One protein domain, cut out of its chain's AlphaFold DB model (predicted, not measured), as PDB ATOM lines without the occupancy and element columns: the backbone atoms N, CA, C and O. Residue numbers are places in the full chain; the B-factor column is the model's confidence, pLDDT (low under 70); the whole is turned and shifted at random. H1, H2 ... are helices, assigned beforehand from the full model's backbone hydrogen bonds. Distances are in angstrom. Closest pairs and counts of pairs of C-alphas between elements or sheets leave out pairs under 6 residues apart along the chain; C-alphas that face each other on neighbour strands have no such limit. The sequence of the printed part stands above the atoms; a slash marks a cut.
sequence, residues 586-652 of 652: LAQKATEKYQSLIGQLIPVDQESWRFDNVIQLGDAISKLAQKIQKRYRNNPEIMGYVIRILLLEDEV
ATOM      1  N   LEU A 586     -20.480   6.018 105.257       82.69
ATOM      2  CA  LEU A 586     -20.716   6.604 106.576       82.69
ATOM      3  C   LEU A 586     -21.720   5.786 107.391       82.69
ATOM      4  O   LEU A 586     -21.473   5.584 108.581       82.69
ATOM      5  N   ALA A 587     -22.795   5.291 106.772       82.31
ATOM      6  CA  ALA A 587     -23.761   4.408 107.423       82.31
ATOM      7  C   ALA A 587     -23.072   3.126 107.915       82.31
ATOM      8  O   ALA A 587     -23.154   2.789 109.097       82.31
ATOM      9  N   GLN A 588     -22.269   2.482 107.061       86.50
ATOM     10  CA  GLN A 588     -21.490   1.304 107.445       86.50
ATOM     11  C   GLN A 588     -20.527   1.601 108.608       86.50
ATOM     12  O   GLN A 588     -20.460   0.839 109.575       86.50
ATOM     13  N   LYS A 589     -19.801   2.727 108.561       84.00
ATOM     14  CA  LYS A 589     -18.897   3.141 109.647       84.00
ATOM     15  C   LYS A 589     -19.633   3.444 110.949       84.00
ATOM     16  O   LYS A 589     -19.118   3.120 112.025       84.00
ATOM     17  N   ALA A 590     -20.827   4.027 110.871       81.38
ATOM     18  CA  ALA A 590     -21.688   4.243 112.023       81.38
ATOM     19  C   ALA A 590     -22.106   2.902 112.644       81.38
ATOM     20  O   ALA A 590     -21.945   2.721 113.854       81.38
ATOM     21  N   THR A 591     -22.531   1.931 111.825       83.81
ATOM     22  CA  THR A 591     -22.871   0.573 112.279       83.81
ATOM     23  C   THR A 591     -21.682  -0.127 112.942       83.81
ATOM     24  O   THR A 591     -21.832  -0.692 114.024       83.81
ATOM     25  N   GLU A 592     -20.480  -0.058 112.358       86.31
ATOM     26  CA  GLU A 592     -19.259  -0.643 112.939       86.31
ATOM     27  C   GLU A 592     -18.941  -0.050 114.322       86.31
ATOM     28  O   GLU A 592     -18.618  -0.775 115.270       86.31
ATOM     29  N   LYS A 593     -19.052   1.276 114.474       83.56
ATOM     30  CA  LYS A 593     -18.807   1.947 115.760       83.56
ATOM     31  C   LYS A 593     -19.898   1.644 116.778       83.56
ATOM     32  O   LYS A 593     -19.572   1.438 117.945       83.56
ATOM     33  N   TYR A 594     -21.154   1.561 116.354       83.06
ATOM     34  CA  TYR A 594     -22.261   1.133 117.202       83.06
ATOM     35  C   TYR A 594     -22.050  -0.294 117.725       83.06
ATOM     36  O   TYR A 594     -22.085  -0.519 118.935       83.06
ATOM     37  N   GLN A 595     -21.700  -1.241 116.850       85.00
ATOM     38  CA  GLN A 595     -21.364  -2.615 117.238       85.00
ATOM     39  C   GLN A 595     -20.159  -2.668 118.186       85.00
ATOM     40  O   GLN A 595     -20.170  -3.413 119.167       85.00
ATOM     41  N   SER A 596     -19.135  -1.841 117.950       86.19
ATOM     42  CA  SER A 596     -18.000  -1.716 118.868       86.19
ATOM     43  C   SER A 596     -18.413  -1.186 120.245       86.19
ATOM     44  O   SER A 596     -17.847  -1.628 121.243       86.19
ATOM     45  N   LEU A 597     -19.350  -0.238 120.322       83.38
ATOM     46  CA  LEU A 597     -19.867   0.278 121.593       83.38
ATOM     47  C   LEU A 597     -20.698  -0.781 122.321       83.38
ATOM     48  O   LEU A 597     -20.530  -0.945 123.528       83.38
ATOM     49  N   ILE A 598     -21.519  -1.548 121.596       84.31
ATOM     50  CA  ILE A 598     -22.245  -2.699 122.149       84.31
ATOM     51  C   ILE A 598     -21.266  -3.704 122.752       84.31
ATOM     52  O   ILE A 598     -21.411  -4.052 123.916       84.31
ATOM     53  N   GLY A 599     -20.237  -4.124 122.009       81.94
ATOM     54  CA  GLY A 599     -19.265  -5.106 122.500       81.94
ATOM     55  C   GLY A 599     -18.445  -4.639 123.710       81.94
ATOM     56  O   GLY A 599     -17.914  -5.466 124.446       81.94
ATOM     57  N   GLN A 600     -18.335  -3.324 123.930       83.06
ATOM     58  CA  GLN A 600     -17.639  -2.745 125.084       83.06
ATOM     59  C   GLN A 600     -18.546  -2.550 126.306       83.06
ATOM     60  O   GLN A 600     -18.071  -2.676 127.432       83.06
ATOM     61  N   LEU A 601     -19.818  -2.202 126.095       79.69
ATOM     62  CA  LEU A 601     -20.732  -1.748 127.153       79.69
ATOM     63  C   LEU A 601     -21.791  -2.790 127.534       79.69
ATOM     64  O   LEU A 601     -22.319  -2.743 128.645       79.69
ATOM     65  N   ILE A 602     -22.112  -3.725 126.637       78.31
ATOM     66  CA  ILE A 602     -23.123  -4.761 126.854       78.31
ATOM     67  C   ILE A 602     -22.428  -6.125 126.993       78.31
ATOM     68  O   ILE A 602     -21.756  -6.575 126.063       78.31
ATOM     69  N   PRO A 603     -22.590  -6.811 128.137       76.00
ATOM     70  CA  PRO A 603     -22.105  -8.176 128.309       76.00
ATOM     71  C   PRO A 603     -22.720  -9.155 127.297       76.00
ATOM     72  O   PRO A 603     -23.899  -9.051 126.953       76.00
ATOM     73  N   VAL A 604     -21.938 -10.154 126.878       72.62
ATOM     74  CA  VAL A 604     -22.361 -11.184 125.907       72.62
ATOM     75  C   VAL A 604     -23.517 -12.041 126.448       72.62
ATOM     76  O   VAL A 604     -24.390 -12.456 125.686       72.62
ATOM     77  N   ASP A 605     -23.568 -12.253 127.764       76.06
ATOM     78  CA  ASP A 605     -24.598 -13.058 128.419       76.06
ATOM     79  C   ASP A 605     -25.872 -12.236 128.675       76.06
ATOM     80  O   ASP A 605     -25.875 -11.326 129.511       76.06
ATOM     81  N   GLN A 606     -26.975 -12.596 128.006       65.50
ATOM     82  CA  GLN A 606     -28.280 -11.918 128.118       65.50
ATOM     83  C   GLN A 606     -28.819 -11.832 129.555       65.50
ATOM     84  O   GLN A 606     -29.495 -10.869 129.906       65.50
ATOM     85  N   GLU A 607     -28.486 -12.794 130.416       68.06
ATOM     86  CA  GLU A 607     -28.925 -12.815 131.820       68.06
ATOM     87  C   GLU A 607     -28.241 -11.746 132.689       68.06
ATOM     88  O   GLU A 607     -28.734 -11.391 133.759       68.06
ATOM     89  N   SER A 608     -27.110 -11.202 132.232       70.56
ATOM     90  CA  SER A 608     -26.338 -10.176 132.946       70.56
ATOM     91  C   SER A 608     -26.659  -8.746 132.495       70.56
ATOM     92  O   SER A 608     -26.045  -7.782 132.966       70.56
ATOM     93  N   TRP A 609     -27.630  -8.589 131.592       75.44
ATOM     94  CA  TRP A 609     -28.053  -7.290 131.088       75.44
ATOM     95  C   TRP A 609     -28.717  -6.473 132.196       75.44
ATOM     96  O   TRP A 609     -29.694  -6.889 132.817       75.44
ATOM     97  N   ARG A 610     -28.184  -5.276 132.439       77.00
ATOM     98  CA  ARG A 610     -28.748  -4.304 133.379       77.00
ATOM     99  C   ARG A 610     -29.226  -3.076 132.626       77.00
ATOM    100  O   ARG A 610     -28.615  -2.677 131.637       77.00
ATOM    101  N   PHE A 611     -30.275  -2.439 133.143       76.81
ATOM    102  CA  PHE A 611     -30.782  -1.169 132.619       76.81
ATOM    103  C   PHE A 611     -29.685  -0.089 132.555       76.81
ATOM    104  O   PHE A 611     -29.611   0.665 131.586       76.81
ATOM    105  N   ASP A 612     -28.757  -0.097 133.517       78.88
ATOM    106  CA  ASP A 612     -27.598   0.802 133.550       78.88
ATOM    107  C   ASP A 612     -26.692   0.678 132.311       78.88
ATOM    108  O   ASP A 612     -26.126   1.678 131.872       78.88
ATOM    109  N   ASN A 613     -26.574  -0.515 131.713       77.62
ATOM    110  CA  ASN A 613     -25.754  -0.735 130.514       77.62
ATOM    111  C   ASN A 613     -26.393  -0.074 129.279       77.62
ATOM    112  O   ASN A 613     -25.690   0.467 128.429       77.62
ATOM    113  N   VAL A 614     -27.730  -0.062 129.208       78.69
ATOM    114  CA  VAL A 614     -28.491   0.584 128.125       78.69
ATOM    115  C   VAL A 614     -28.401   2.108 128.235       78.69
ATOM    116  O   VAL A 614     -28.181   2.782 127.230       78.69
ATOM    117  N   ILE A 615     -28.489   2.657 129.453       82.00
ATOM    118  CA  ILE A 615     -28.280   4.096 129.687       82.00
ATOM    119  C   ILE A 615     -26.857   4.504 129.280       82.00
ATOM    120  O   ILE A 615     -26.679   5.501 128.583       82.00
ATOM    121  N   GLN A 616     -25.845   3.723 129.671       81.44
ATOM    122  CA  GLN A 616     -24.449   3.997 129.316       81.44
ATOM    123  C   GLN A 616     -24.210   3.965 127.801       81.44
ATOM    124  O   GLN A 616     -23.462   4.802 127.289       81.44
ATOM    125  N   LEU A 617     -24.867   3.052 127.079       81.19
ATOM    126  CA  LEU A 617     -24.831   3.014 125.618       81.19
ATOM    127  C   LEU A 617     -25.460   4.276 125.006       81.19
ATOM    128  O   LEU A 617     -24.829   4.925 124.170       81.19
ATOM    129  N   GLY A 618     -26.653   4.674 125.462       80.50
ATOM    130  CA  GLY A 618     -27.327   5.892 124.995       80.50
ATOM    131  C   GLY A 618     -26.508   7.166 125.242       80.50
ATOM    132  O   GLY A 618     -26.389   8.022 124.359       80.50
ATOM    133  N   ASP A 619     -25.860   7.263 126.406       83.31
ATOM    134  CA  ASP A 619     -24.939   8.352 126.745       83.31
ATOM    135  C   ASP A 619     -23.699   8.367 125.840       83.31
ATOM    136  O   ASP A 619     -23.236   9.437 125.429       83.31
ATOM    137  N   ALA A 620     -23.135   7.196 125.529       81.12
ATOM    138  CA  ALA A 620     -21.964   7.070 124.667       81.12
ATOM    139  C   ALA A 620     -22.276   7.489 123.220       81.12
ATOM    140  O   ALA A 620     -21.524   8.278 122.640       81.12
ATOM    141  N   ILE A 621     -23.408   7.034 122.673       82.88
ATOM    142  CA  ILE A 621     -23.883   7.405 121.331       82.88
ATOM    143  C   ILE A 621     -24.173   8.906 121.267       82.88
ATOM    144  O   ILE A 621     -23.675   9.596 120.378       82.88
ATOM    145  N   SER A 622     -24.881   9.454 122.260       80.88
ATOM    146  CA  SER A 622     -25.193  10.888 122.322       80.88
ATOM    147  C   SER A 622     -23.929  11.754 122.376       80.88
ATOM    148  O   SER A 622     -23.820  12.759 121.668       80.88
ATOM    149  N   LYS A 623     -22.926  11.359 123.175       83.69
ATOM    150  CA  LYS A 623     -21.620  12.045 123.233       83.69
ATOM    151  C   LYS A 623     -20.884  11.977 121.895       83.69
ATOM    152  O   LYS A 623     -20.261  12.965 121.495       83.69
ATOM    153  N   LEU A 624     -20.945  10.839 121.207       80.00
ATOM    154  CA  LEU A 624     -20.321  10.637 119.903       80.00
ATOM    155  C   LEU A 624     -20.994  11.497 118.820       80.00
ATOM    156  O   LEU A 624     -20.296  12.243 118.130       80.00
ATOM    157  N   ALA A 625     -22.326  11.509 118.752       78.00
ATOM    158  CA  ALA A 625     -23.088  12.357 117.835       78.00
ATOM    159  C   ALA A 625     -22.803  13.854 118.065       78.00
ATOM    160  O   ALA A 625     -22.462  14.579 117.128       78.00
ATOM    161  N   GLN A 626     -22.814  14.319 119.323       79.88
ATOM    162  CA  GLN A 626     -22.463  15.706 119.664       79.88
ATOM    163  C   GLN A 626     -21.019  16.065 119.284       79.88
ATOM    164  O   GLN A 626     -20.737  17.200 118.885       79.88
ATOM    165  N   LYS A 627     -20.078  15.120 119.414       79.50
ATOM    166  CA  LYS A 627     -18.671  15.322 119.044       79.50
ATOM    167  C   LYS A 627     -18.519  15.502 117.535       79.50
ATOM    168  O   LYS A 627     -17.801  16.411 117.120       79.50
ATOM    169  N   ILE A 628     -19.204  14.694 116.731       76.81
ATOM    170  CA  ILE A 628     -19.172  14.810 115.268       76.81
ATOM    171  C   ILE A 628     -19.885  16.092 114.817       76.81
ATOM    172  O   ILE A 628     -19.333  16.861 114.032       76.81
ATOM    173  N   GLN A 629     -21.036  16.417 115.412       74.56
ATOM    174  CA  GLN A 629     -21.765  17.657 115.130       74.56
ATOM    175  C   GLN A 629     -20.926  18.915 115.419       74.56
ATOM    176  O   GLN A 629     -20.965  19.879 114.657       74.56
ATOM    177  N   LYS A 630     -20.132  18.917 116.501       76.94
ATOM    178  CA  LYS A 630     -19.192  20.012 116.795       76.94
ATOM    179  C   LYS A 630     -18.048  20.093 115.780       76.94
ATOM    180  O   LYS A 630     -17.619  21.202 115.474       76.94
ATOM    181  N   ARG A 631     -17.565  18.957 115.264       71.56
ATOM    182  CA  ARG A 631     -16.455  18.894 114.293       71.56
ATOM    183  C   ARG A 631     -16.825  19.484 112.937       71.56
ATOM    184  O   ARG A 631     -16.049  20.263 112.398       71.56
ATOM    185  N   TYR A 632     -18.021  19.189 112.437       69.50
ATOM    186  CA  TYR A 632     -18.491  19.671 111.131       69.50
ATOM    187  C   TYR A 632     -19.380  20.918 111.220       69.50
ATOM    188  O   TYR A 632     -20.073  21.274 110.274       69.50
ATOM    189  N   ARG A 633     -19.352  21.635 112.352       66.38
ATOM    190  CA  ARG A 633     -20.160  22.847 112.550       66.38
ATOM    191  C   ARG A 633     -19.856  23.948 111.528       66.38
ATOM    192  O   ARG A 633     -20.766  24.692 111.176       66.38
ATOM    193  N   ASN A 634     -18.601  24.041 111.088       60.28
ATOM    194  CA  ASN A 634     -18.136  25.070 110.156       60.28
ATOM    195  C   ASN A 634     -18.219  24.635 108.682       60.28
ATOM    196  O   ASN A 634     -18.246  25.504 107.825       60.28
ATOM    197  N   ASN A 635     -18.326  23.326 108.414       59.47
ATOM    198  CA  ASN A 635     -18.504  22.743 107.078       59.47
ATOM    199  C   ASN A 635     -19.751  21.836 107.092       59.47
ATOM    200  O   ASN A 635     -19.611  20.610 107.079       59.47
ATOM    201  N   PRO A 636     -20.963  22.408 107.242       54.69
ATOM    202  CA  PRO A 636     -22.189  21.624 107.330       54.69
ATOM    203  C   PRO A 636     -22.540  20.956 106.000       54.69
ATOM    204  O   PRO A 636     -23.135  19.884 106.034       54.69
ATOM    205  N   GLU A 637     -22.147  21.574 104.882       59.97
ATOM    206  CA  GLU A 637     -22.295  21.078 103.517       59.97
ATOM    207  C   GLU A 637     -20.912  20.786 102.930       59.97
ATOM    208  O   GLU A 637     -20.064  21.674 102.867       59.97
ATOM    209  N   ILE A 638     -20.673  19.542 102.521       62.97
ATOM    210  CA  ILE A 638     -19.512  19.160 101.710       62.97
ATOM    211  C   ILE A 638     -20.054  18.900 100.311       62.97
ATOM    212  O   ILE A 638     -20.890  18.013 100.156       62.97
ATOM    213  N   MET A 639     -19.625  19.675  99.310       55.41
ATOM    214  CA  MET A 639     -20.072  19.513  97.913       55.41
ATOM    215  C   MET A 639     -21.612  19.524  97.759       55.41
ATOM    216  O   MET A 639     -22.172  18.761  96.980       55.41
ATOM    217  N   GLY A 640     -22.316  20.351  98.547       50.66
ATOM    218  CA  GLY A 640     -23.786  20.431  98.554       50.66
ATOM    219  C   GLY A 640     -24.505  19.403  99.443       50.66
ATOM    220  O   GLY A 640     -25.732  19.409  99.501       50.66
ATOM    221  N   TYR A 641     -23.772  18.548 100.171       54.22
ATOM    222  CA  TYR A 641     -24.346  17.496 101.018       54.22
ATOM    223  C   TYR A 641     -24.221  17.789 102.508       54.22
ATOM    224  O   TYR A 641     -23.123  17.973 103.039       54.22
ATOM    225  N   VAL A 642     -25.359  17.767 103.206       51.00
ATOM    226  CA  VAL A 642     -25.431  18.026 104.645       51.00
ATOM    227  C   VAL A 642     -25.062  16.767 105.441       51.00
ATOM    228  O   VAL A 642     -25.862  15.843 105.558       51.00
ATOM    229  N   ILE A 643     -23.897  16.757 106.098       48.91
ATOM    230  CA  ILE A 643     -23.432  15.632 106.953       48.91
ATOM    231  C   ILE A 643     -24.411  15.322 108.102       48.91
ATOM    232  O   ILE A 643     -24.403  14.232 108.670       48.91
ATOM    233  N   ARG A 644     -25.268  16.282 108.473       43.81
ATOM    234  CA  ARG A 644     -26.210  16.148 109.599       43.81
ATOM    235  C   ARG A 644     -27.211  15.004 109.448       43.81
ATOM    236  O   ARG A 644     -27.736  14.583 110.471       43.81
ATOM    237  N   ILE A 645     -27.486  14.547 108.229       43.69
ATOM    238  CA  ILE A 645     -28.600  13.634 107.952       43.69
ATOM    239  C   ILE A 645     -28.262  12.183 108.358       43.69
ATOM    240  O   ILE A 645     -29.091  11.501 108.947       43.69
ATOM    241  N   LEU A 646     -27.008  11.741 108.221       45.62
ATOM    242  CA  LEU A 646     -26.639  10.329 108.438       45.62
ATOM    243  C   LEU A 646     -26.477   9.898 109.904       45.62
ATOM    244  O   LEU A 646     -26.485   8.709 110.195       45.62
ATOM    245  N   LEU A 647     -26.303  10.825 110.851       43.38
ATOM    246  CA  LEU A 647     -26.084  10.454 112.262       43.38
ATOM    247  C   LEU A 647     -27.378  10.259 113.058       43.38
ATOM    248  O   LEU A 647     -27.304   9.868 114.222       43.38
ATOM    249  N   LEU A 648     -28.531  10.600 112.481       41.94
ATOM    250  CA  LEU A 648     -29.813  10.633 113.191       41.94
ATOM    251  C   LEU A 648     -30.956   9.921 112.460       41.94
ATOM    252  O   LEU A 648     -31.968   9.674 113.106       41.94
ATOM    253  N   GLU A 649     -30.833   9.603 111.166       41.69
ATOM    254  CA  GLU A 649     -31.962   9.037 110.407       41.69
ATOM    255  C   GLU A 649     -32.093   7.506 110.461       41.69
ATOM    256  O   GLU A 649     -33.193   7.021 110.220       41.69
ATOM    257  N   ASP A 650     -31.063   6.747 110.859       37.31
ATOM    258  CA  ASP A 650     -31.119   5.270 110.782       37.31
ATOM    259  C   ASP A 650     -31.483   4.528 112.085       37.31
ATOM    260  O   ASP A 650     -31.566   3.302 112.074       37.31
ATOM    261  N   GLU A 651     -31.769   5.211 113.200       32.38
ATOM    262  CA  GLU A 651     -32.314   4.549 114.406       32.38
ATOM    263  C   GLU A 651     -33.361   5.407 115.143       32.38
ATOM    264  O   GLU A 651     -33.155   5.841 116.282       32.38
ATOM    265  N   VAL A 652     -34.519   5.614 114.503       29.80
ATOM    266  CA  VAL A 652     -35.804   5.825 115.202       29.80
ATOM    267  C   VAL A 652     -36.825   4.806 114.725       29.80
ATOM    268  O   VAL A 652     -37.010   4.693 113.494       29.80
TER     269      VAL A 652
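This is residues 586 to 652 of the 652 residues of an uncharacterized protein of Penicillium subrubescens (UniProt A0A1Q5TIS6). A helical hairpin opens like a V: the longer helix H2 and the shorter H1 meet near the link that joins them and spread toward their other ends, and the tail of residues 632 to 652 turns past the far end of H2 and folds back toward the open side of the V. The printed part has 67 residues with two named helices, H1 then H2, and no named strand; its class is all helix. It is a loose rod, with a radius of gyration of the C-alphas of 14.3 A and spans of 47 by 20 by 19 A.

Find C-alpha 611 at (-30.782, -1.169, 132.619); from there H2, residues 611 to 631, runs 30.7 A to C-alpha 631 at (-16.455, 18.894, 114.293). Then go back to C-alpha 586 at (-20.716, 6.604, 106.576), where H1, residues 586 to 601, begins; it is 22.2 A long.

Look at residues 613 to 621, the part of H2 that alone touches H1, and at residues 594 to 601, the part of H1 that alone touches H2. The closest C-alphas of the two helices are those of Leu 601 and Asn 613, 6.1 A apart. The helices run opposite ways at a steep tilt of 37 degrees, only just past shallow, and form a helical hairpin. In H1 and H2 every O i to N i+4 pair is within hydrogen-bond range. Further on, residues 637 to 638 pair with residues 641 to 642, antiparallel.

The C-alphas of Glu 607 and Met 639 are the two farthest apart, at 47.7 A. The printed part has no cut, and the link from H1 to H2, 9 residues, is short. Read the B-factor column with care at residues 606 to 607 and 632 to 652, which are under 70; the mean pLDDT of the printed part is 70.4.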